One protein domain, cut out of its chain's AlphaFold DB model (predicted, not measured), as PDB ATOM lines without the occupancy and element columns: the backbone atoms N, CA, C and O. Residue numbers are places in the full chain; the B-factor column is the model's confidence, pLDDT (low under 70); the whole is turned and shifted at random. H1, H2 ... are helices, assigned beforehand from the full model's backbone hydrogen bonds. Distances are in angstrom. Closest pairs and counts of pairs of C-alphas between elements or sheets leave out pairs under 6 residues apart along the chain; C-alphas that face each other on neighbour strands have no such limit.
ATOM      1  N   LEU A   7     -25.865 -53.653   5.933       85.81
ATOM      2  CA  LEU A   7     -25.194 -54.036   4.695       85.81
ATOM      3  C   LEU A   7     -26.166 -54.132   3.511       85.81
ATOM      4  O   LEU A   7     -25.863 -53.614   2.438       85.81
ATOM      5  N   ALA A   8     -27.330 -54.754   3.706       88.50
ATOM      6  CA  ALA A   8     -28.360 -54.827   2.672       88.50
ATOM      7  C   ALA A   8     -28.902 -53.431   2.325       88.50
ATOM      8  O   ALA A   8     -29.076 -53.120   1.146       88.50
ATOM      9  N   LEU A   9     -29.088 -52.554   3.322       89.75
ATOM     10  CA  LEU A   9     -29.485 -51.160   3.094       89.75
ATOM     11  C   LEU A   9     -28.417 -50.379   2.311       89.75
ATOM     12  O   LEU A   9     -28.761 -49.614   1.408       89.75
ATOM     13  N   PHE A  10     -27.130 -50.595   2.601       90.06
ATOM     14  CA  PHE A  10     -26.023 -49.982   1.862       90.06
ATOM     15  C   PHE A  10     -25.961 -50.456   0.409       90.06
ATOM     16  O   PHE A  10     -25.895 -49.629  -0.502       90.06
ATOM     17  N   ASP A  11     -26.010 -51.769   0.174       90.31
ATOM     18  CA  ASP A  11     -25.951 -52.331  -1.178       90.31
ATOM     19  C   ASP A  11     -27.177 -51.913  -2.010       90.31
ATOM     20  O   ASP A  11     -27.036 -51.599  -3.198       90.31
ATOM     21  N   TYR A  12     -28.347 -51.793  -1.376       91.56
ATOM     22  CA  TYR A  12     -29.545 -51.215  -1.982       91.56
ATOM     23  C   TYR A  12     -29.379 -49.732  -2.329       91.56
ATOM     24  O   TYR A  12     -29.628 -49.318  -3.467       91.56
ATOM     25  N   ALA A  13     -28.887 -48.917  -1.391       91.50
ATOM     26  CA  ALA A  13     -28.619 -47.497  -1.623       91.50
ATOM     27  C   ALA A  13     -27.599 -47.278  -2.755       91.50
ATOM     28  O   ALA A  13     -27.743 -46.346  -3.556       91.50
ATOM     29  N   ALA A  14     -26.617 -48.176  -2.859       89.69
ATOM     30  CA  ALA A  14     -25.604 -48.208  -3.904       89.69
ATOM     31  C   ALA A  14     -26.060 -48.833  -5.231       89.69
ATOM     32  O   ALA A  14     -25.279 -48.854  -6.183       89.69
ATOM     33  N   ARG A  15     -27.305 -49.322  -5.321       88.00
ATOM     34  CA  ARG A  15     -27.847 -50.045  -6.486       88.00
ATOM     35  C   ARG A  15     -27.013 -51.267  -6.892       88.00
ATOM     36  O   ARG A  15     -26.966 -51.622  -8.069       88.00
ATOM     37  N   LYS A  16     -26.334 -51.893  -5.931       87.62
ATOM     38  CA  LYS A  16     -25.595 -53.148  -6.129       87.62
ATOM     39  C   LYS A  16     -26.513 -54.359  -6.030       87.62
ATOM     40  O   LYS A  16     -26.259 -55.377  -6.670       87.62
ATOM     41  N   THR A  17     -27.557 -54.273  -5.214       88.56
ATOM     42  CA  THR A  17     -28.511 -55.361  -4.983       88.56
ATOM     43  C   THR A  17     -29.879 -54.772  -4.669       88.56
ATOM     44  O   THR A  17     -29.965 -53.744  -4.005       88.56
ATOM     45  N   ASP A  18     -30.939 -55.401  -5.161       91.31
ATOM     46  CA  ASP A  18     -32.308 -55.019  -4.821       91.31
ATOM     47  C   ASP A  18     -32.748 -55.714  -3.528       91.31
ATOM     48  O   ASP A  18     -32.369 -56.857  -3.266       91.31
ATOM     49  N   LEU A  19     -33.565 -55.029  -2.727       90.00
ATOM     50  CA  LEU A  19     -34.227 -55.643  -1.579       90.00
ATOM     51  C   LEU A  19     -35.300 -56.626  -2.053       90.00
ATOM     52  O   LEU A  19     -35.914 -56.454  -3.111       90.00
ATOM     53  N   THR A  20     -35.568 -57.644  -1.242       90.81
ATOM     54  CA  THR A  20     -36.720 -58.525  -1.458       90.81
ATOM     55  C   THR A  20     -38.038 -57.767  -1.259       90.81
ATOM     56  O   THR A  20     -38.070 -56.665  -0.704       90.81
ATOM     57  N   SER A  21     -39.160 -58.348  -1.694       89.50
ATOM     58  CA  SER A  21     -40.481 -57.736  -1.489       89.50
ATOM     59  C   SER A  21     -40.800 -57.523  -0.006       89.50
ATOM     60  O   SER A  21     -41.306 -56.467   0.350       89.50
ATOM     61  N   GLU A  22     -40.444 -58.481   0.855       90.00
ATOM     62  CA  GLU A  22     -40.664 -58.400   2.307       90.00
ATOM     63  C   GLU A  22     -39.810 -57.295   2.946       90.00
ATOM     64  O   GLU A  22     -40.307 -56.492   3.732       90.00
ATOM     65  N   GLU A  23     -38.540 -57.179   2.553       90.00
ATOM     66  CA  GLU A  23     -37.667 -56.089   3.007       90.00
ATOM     67  C   GLU A  23     -38.126 -54.728   2.469       90.00
ATOM     68  O   GLU A  23     -38.003 -53.718   3.153       90.00
ATOM     69  N   THR A  24     -38.690 -54.682   1.262       89.19
ATOM     70  CA  THR A  24     -39.231 -53.446   0.683       89.19
ATOM     71  C   THR A  24     -40.489 -52.989   1.417       89.19
ATOM     72  O   THR A  24     -40.629 -51.796   1.688       89.19
ATOM     73  N   GLU A  25     -41.394 -53.910   1.757       90.75
ATOM     74  CA  GLU A  25     -42.562 -53.623   2.601       90.75
ATOM     75  C   GLU A  25     -42.114 -53.146   3.986       90.75
ATOM     76  O   GLU A  25     -42.540 -52.086   4.442       90.75
ATOM     77  N   HIS A  26     -41.154 -53.841   4.603       89.12
ATOM     78  CA  HIS A  26     -40.613 -53.432   5.894       89.12
ATOM     79  C   HIS A  26     -39.947 -52.052   5.843       89.12
ATOM     80  O   HIS A  26     -40.139 -51.244   6.746       89.12
ATOM     81  N   LEU A  27     -39.207 -51.742   4.774       89.88
ATOM     82  CA  LEU A  27     -38.620 -50.419   4.573       89.88
ATOM     83  C   LEU A  27     -39.703 -49.336   4.487       89.88
ATOM     84  O   LEU A  27     -39.492 -48.230   4.959       89.88
ATOM     85  N   GLN A  28     -40.870 -49.615   3.909       88.94
ATOM     86  CA  GLN A  28     -41.959 -48.633   3.856       88.94
ATOM     87  C   GLN A  28     -42.594 -48.381   5.228       88.94
ATOM     88  O   GLN A  28     -43.032 -47.259   5.491       88.94
ATOM     89  N   GLU A  29     -42.613 -49.398   6.090       90.62
ATOM     90  CA  GLU A  29     -43.184 -49.352   7.442       90.62
ATOM     91  C   GLU A  29     -42.187 -48.883   8.521       90.62
ATOM     92  O   GLU A  29     -42.602 -48.462   9.599       90.62
ATOM     93  N   CYS A  30     -40.881 -48.939   8.242       89.31
ATOM     94  CA  CYS A  30     -39.798 -48.586   9.161       89.31
ATOM     95  C   CYS A  30     -39.201 -47.209   8.818       89.31
ATOM     96  O   CYS A  30     -38.359 -47.090   7.923       89.31
ATOM     97  N   ASP A  31     -39.601 -46.168   9.554       89.75
ATOM     98  CA  ASP A  31     -39.077 -44.807   9.359       89.75
ATOM     99  C   ASP A  31     -37.561 -44.721   9.617       89.75
ATOM    100  O   ASP A  31     -36.845 -44.138   8.803       89.75
ATOM    101  N   ASP A  32     -37.051 -45.385  10.662       88.31
ATOM    102  CA  ASP A  32     -35.609 -45.433  10.959       88.31
ATOM    103  C   ASP A  32     -34.813 -46.019   9.777       88.31
ATOM    104  O   ASP A  32     -33.832 -45.439   9.311       88.31
ATOM    105  N   CYS A  33     -35.299 -47.126   9.207       88.50
ATOM    106  CA  CYS A  33     -34.681 -47.791   8.062       88.50
ATOM    107  C   CYS A  33     -34.689 -46.892   6.809       88.50
ATOM    108  O   CYS A  33     -33.757 -46.918   6.000       88.50
ATOM    109  N   ARG A  34     -35.739 -46.080   6.625       90.56
ATOM    110  CA  ARG A  34     -35.824 -45.120   5.512       90.56
ATOM    111  C   ARG A  34     -34.826 -43.991   5.658       90.56
ATOM    112  O   ARG A  34     -34.200 -43.618   4.662       90.56
ATOM    113  N   ASP A  35     -34.698 -43.448   6.860       91.00
ATOM    114  CA  ASP A  35     -33.757 -42.371   7.144       91.00
ATOM    115  C   ASP A  35     -32.313 -42.850   6.954       91.00
ATOM    116  O   ASP A  35     -31.513 -42.159   6.312       91.00
ATOM    117  N   GLU A  36     -32.003 -44.074   7.385       89.00
ATOM    118  CA  GLU A  36     -30.716 -44.721   7.119       89.00
ATOM    119  C   GLU A  36     -30.447 -44.881   5.618       89.00
ATOM    120  O   GLU A  36     -29.407 -44.434   5.129       89.00
ATOM    121  N   VAL A  37     -31.388 -45.435   4.846       90.62
ATOM    122  CA  VAL A  37     -31.228 -45.589   3.387       90.62
ATOM    123  C   VAL A  37     -31.030 -44.243   2.699       90.62
ATOM    124  O   VAL A  37     -30.198 -44.133   1.797       90.62
ATOM    125  N   MET A  38     -31.757 -43.205   3.108       90.19
ATOM    126  CA  MET A  38     -31.600 -41.853   2.562       90.19
ATOM    127  C   MET A  38     -30.209 -41.281   2.862       90.19
ATOM    128  O   MET A  38     -29.577 -40.707   1.967       90.19
ATOM    129  N   ALA A  39     -29.708 -41.470   4.085       90.19
ATOM    130  CA  ALA A  39     -28.371 -41.044   4.482       90.19
ATOM    131  C   ALA A  39     -27.278 -41.794   3.701       90.19
ATOM    132  O   ALA A  39     -26.382 -41.160   3.136       90.19
ATOM    133  N   LEU A  40     -27.387 -43.122   3.597       90.19
ATOM    134  CA  LEU A  40     -26.461 -43.962   2.833       90.19
ATOM    135  C   LEU A  40     -26.484 -43.602   1.347       90.19
ATOM    136  O   LEU A  40     -25.433 -43.477   0.725       90.19
ATOM    137  N   ARG A  41     -27.666 -43.355   0.775       90.94
ATOM    138  CA  ARG A  41     -27.807 -42.966  -0.632       90.94
ATOM    139  C   ARG A  41     -27.126 -41.641  -0.928       90.94
ATOM    140  O   ARG A  41     -26.473 -41.525  -1.960       90.94
ATOM    141  N   ARG A  42     -27.251 -40.661  -0.030       90.12
ATOM    142  CA  ARG A  42     -26.549 -39.381  -0.159       90.12
ATOM    143  C   ARG A  42     -25.038 -39.571  -0.075       90.12
ATOM    144  O   ARG A  42     -24.328 -39.071  -0.935       90.12
ATOM    145  N   LEU A  43     -24.564 -40.345   0.899       88.62
ATOM    146  CA  LEU A  43     -23.142 -40.646   1.061       88.62
ATOM    147  C   LEU A  43     -22.555 -41.334  -0.184       88.62
ATOM    148  O   LEU A  43     -21.474 -40.976  -0.642       88.62
ATOM    149  N   VAL A  44     -23.288 -42.292  -0.754       88.06
ATOM    150  CA  VAL A  44     -22.894 -42.995  -1.979       88.06
ATOM    151  C   VAL A  44     -22.925 -42.071  -3.198       88.06
ATOM    152  O   VAL A  44     -22.040 -42.167  -4.037       88.06
ATOM    153  N   GLN A  45     -23.906 -41.171  -3.307       87.75
ATOM    154  CA  GLN A  45     -23.981 -40.195  -4.404       87.75
ATOM    155  C   GLN A  45     -22.892 -39.122  -4.327       87.75
ATOM    156  O   GLN A  45     -22.385 -38.699  -5.364       87.75
ATOM    157  N   ASP A  46     -22.546 -38.687  -3.116       88.81
ATOM    158  CA  ASP A  46     -21.485 -37.709  -2.870       88.81
ATOM    159  C   ASP A  46     -20.087 -38.336  -3.051       88.81
ATOM    160  O   ASP A  46     -19.100 -37.627  -3.261       88.81
ATOM    161  N   SER A  47     -19.992 -39.667  -3.006       83.38
ATOM    162  CA  SER A  47     -18.752 -40.397  -3.220       83.38
ATOM    163  C   SER A  47     -18.572 -40.824  -4.675       83.38
ATOM    164  O   SER A  47     -19.461 -41.379  -5.313       83.38
ATOM    165  N   ALA A  48     -17.362 -40.638  -5.199       79.94
ATOM    166  CA  ALA A  48     -16.987 -41.163  -6.511       79.94
ATOM    167  C   ALA A  48     -16.727 -42.682  -6.493       79.94
ATOM    168  O   ALA A  48     -16.585 -43.290  -7.553       79.94
ATOM    169  N   ASP A  49     -16.618 -43.286  -5.305       86.00
ATOM    170  CA  ASP A  49     -16.177 -44.667  -5.120       86.00
ATOM    171  C   ASP A  49     -16.963 -45.340  -3.983       86.00
ATOM    172  O   ASP A  49     -16.757 -45.099  -2.786       86.00
ATOM    173  N   VAL A  50     -17.900 -46.201  -4.376       85.44
ATOM    174  CA  VAL A  50     -18.775 -46.933  -3.453       85.44
ATOM    175  C   VAL A  50     -17.974 -47.874  -2.553       85.44
ATOM    176  O   VAL A  50     -18.304 -48.018  -1.377       85.44
ATOM    177  N   ASP A  51     -16.909 -48.491  -3.064       83.75
ATOM    178  CA  ASP A  51     -16.123 -49.461  -2.301       83.75
ATOM    179  C   ASP A  51     -15.281 -48.769  -1.227       83.75
ATOM    180  O   ASP A  51     -15.232 -49.240  -0.089       83.75
ATOM    181  N   LYS A  52     -14.726 -47.587  -1.524       84.75
ATOM    182  CA  LYS A  52     -14.094 -46.739  -0.494       84.75
ATOM    183  C   LYS A  52     -15.081 -46.284   0.568       84.75
ATOM    184  O   LYS A  52     -14.751 -46.278   1.748       84.75
ATOM    185  N   THR A  53     -16.292 -45.921   0.157       87.50
ATOM    186  CA  THR A  53     -17.356 -45.498   1.081       87.50
ATOM    187  C   THR A  53     -17.728 -46.626   2.034       87.50
ATOM    188  O   THR A  53     -17.847 -46.410   3.237       87.50
ATOM    189  N   ARG A  54     -17.846 -47.846   1.504       85.81
ATOM    190  CA  ARG A  54     -18.083 -49.052   2.295       85.81
ATOM    191  C   ARG A  54     -16.955 -49.302   3.292       85.81
ATOM    192  O   ARG A  54     -17.239 -49.551   4.457       85.81
ATOM    193  N   HIS A  55     -15.698 -49.222   2.846       84.56
ATOM    194  CA  HIS A  55     -14.534 -49.425   3.710       84.56
ATOM    195  C   HIS A  55     -14.499 -48.402   4.848       84.56
ATOM    196  O   HIS A  55     -14.375 -48.781   6.005       84.56
ATOM    197  N   PHE A  56     -14.705 -47.123   4.529       86.00
ATOM    198  CA  PHE A  56     -14.758 -46.048   5.515       86.00
ATOM    199  C   PHE A  56     -15.859 -46.274   6.563       86.00
ATOM    200  O   PHE A  56     -15.617 -46.158   7.760       86.00
ATOM    201  N   LEU A  57     -17.068 -46.648   6.131       85.94
ATOM    202  CA  LEU A  57     -18.166 -46.960   7.050       85.94
ATOM    203  C   LEU A  57     -17.871 -48.186   7.922       85.94
ATOM    204  O   LEU A  57     -18.281 -48.216   9.081       85.94
ATOM    205  N   ALA A  58     -17.162 -49.179   7.387       86.44
ATOM    206  CA  ALA A  58     -16.755 -50.355   8.143       86.44
ATOM    207  C   ALA A  58     -15.661 -50.033   9.179       86.44
ATOM    208  O   ALA A  58     -15.724 -50.531  10.301       86.44
ATOM    209  N   GLU A  59     -14.702 -49.162   8.846       85.88
ATOM    210  CA  GLU A  59     -13.683 -48.665   9.786       85.88
ATOM    211  C   GLU A  59     -14.291 -47.835  10.926       85.88
ATOM    212  O   GLU A  59     -13.874 -47.964  12.075       85.88
ATOM    213  N   GLU A  60     -15.324 -47.043  10.631       84.88
ATOM    214  CA  GLU A  60     -16.100 -46.285  11.622       84.88
ATOM    215  C   GLU A  60     -17.053 -47.171  12.450       84.88
ATOM    216  O   GLU A  60     -17.731 -46.677  13.353       84.88
ATOM    217  N   GLY A  61     -17.144 -48.471  12.141       81.69
ATOM    218  CA  GLY A  61     -18.025 -49.426  12.821       81.69
ATOM    219  C   GLY A  61     -19.516 -49.269  12.498       81.69
ATOM    220  O   GLY A  61     -20.346 -49.792  13.234       81.69
TER     221      GLY A  61
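This is residues 7 to 61 of the 86 residues of an uncharacterized protein of Acidobacteria bacterium (UniProt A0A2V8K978). A long helix, H3, runs most of the length of the model like a beam, with H2 turning off at its beginning and H4 turning off at its end, both toward the same side. On that side the short helix H1 lies between H2 and H4 and packs on H3, nearer to H4 than to H2, and the link of residues 14 to 20 spans the gap from H1 to H2. The printed part has 55 residues with four named helices, in the order H1, H2, H3, H4, and no named strand; the class is all helix. The whole is compact, with a radius of gyration of the C-alphas of 11.3 A, and it spans 29 by 19 by 18 A, only just elongated.

Find C-alpha 7 at (-25.194, -54.036, 4.695); here H1 begins, and it runs through residues 7 to 13, 9.7 A from first to last C-alpha. Read on to residues 21 to 29 for H2, 12.5 A long. Next look at C-alpha 31 at (-39.077, -44.807, 9.359), where H3 begins; it holds residues 31 to 46 and is the longest helix, at 22.6 A. Then come residues 50 to 59, which form H4, 14.3 A long and ending at C-alpha 59 at (-13.683, -48.665, 9.786).

Start from H3, the hub, which touches the three other helices. H1 touches it with 13 pairs of C-alphas within 8 A; look at Ala 13 and Arg 41, whose C-alphas are the closest at 4.7 A. These two helices run the same way at a steep tilt of 64 degrees. At residues 33 to 34 alone, H3 only just touches H2, with 3 pairs within 8 A and only at the corner by their link; the closest C-alphas are those of Leu 27 and Cys 33, 5.9 A apart, and the lines are about perpendicular at 76 degrees. At residues 43 to 44 alone, H3 only just touches H4, again with 3 pairs and only at the corner by their link; the closest C-alphas are those of Val 44 and Val 50, 5.9 A apart. H3 and H4 run opposite ways at a steep tilt of 58 degrees. H1 and H4 are near each other, with 8 pairs of C-alphas within 10 A, while H2 is apart from both H1 and H4. In H1, H2, H3 and H4 every O i to N i+4 pair is within hydrogen-bond range.

Look to Glu 29 and Ala 48 for the two C-alphas farthest apart, at 30.8 A. The C-alphas of Leu 7 and Gly 61, the first and last printed residues, are 11.8 A apart. The printed part has no cut. The links from H2 to H3 and from H3 to H4 are tight, and the link from H1 to H2 is short with 7 residues. The mean pLDDT of the printed part is 88.3, and no printed residue is under 70.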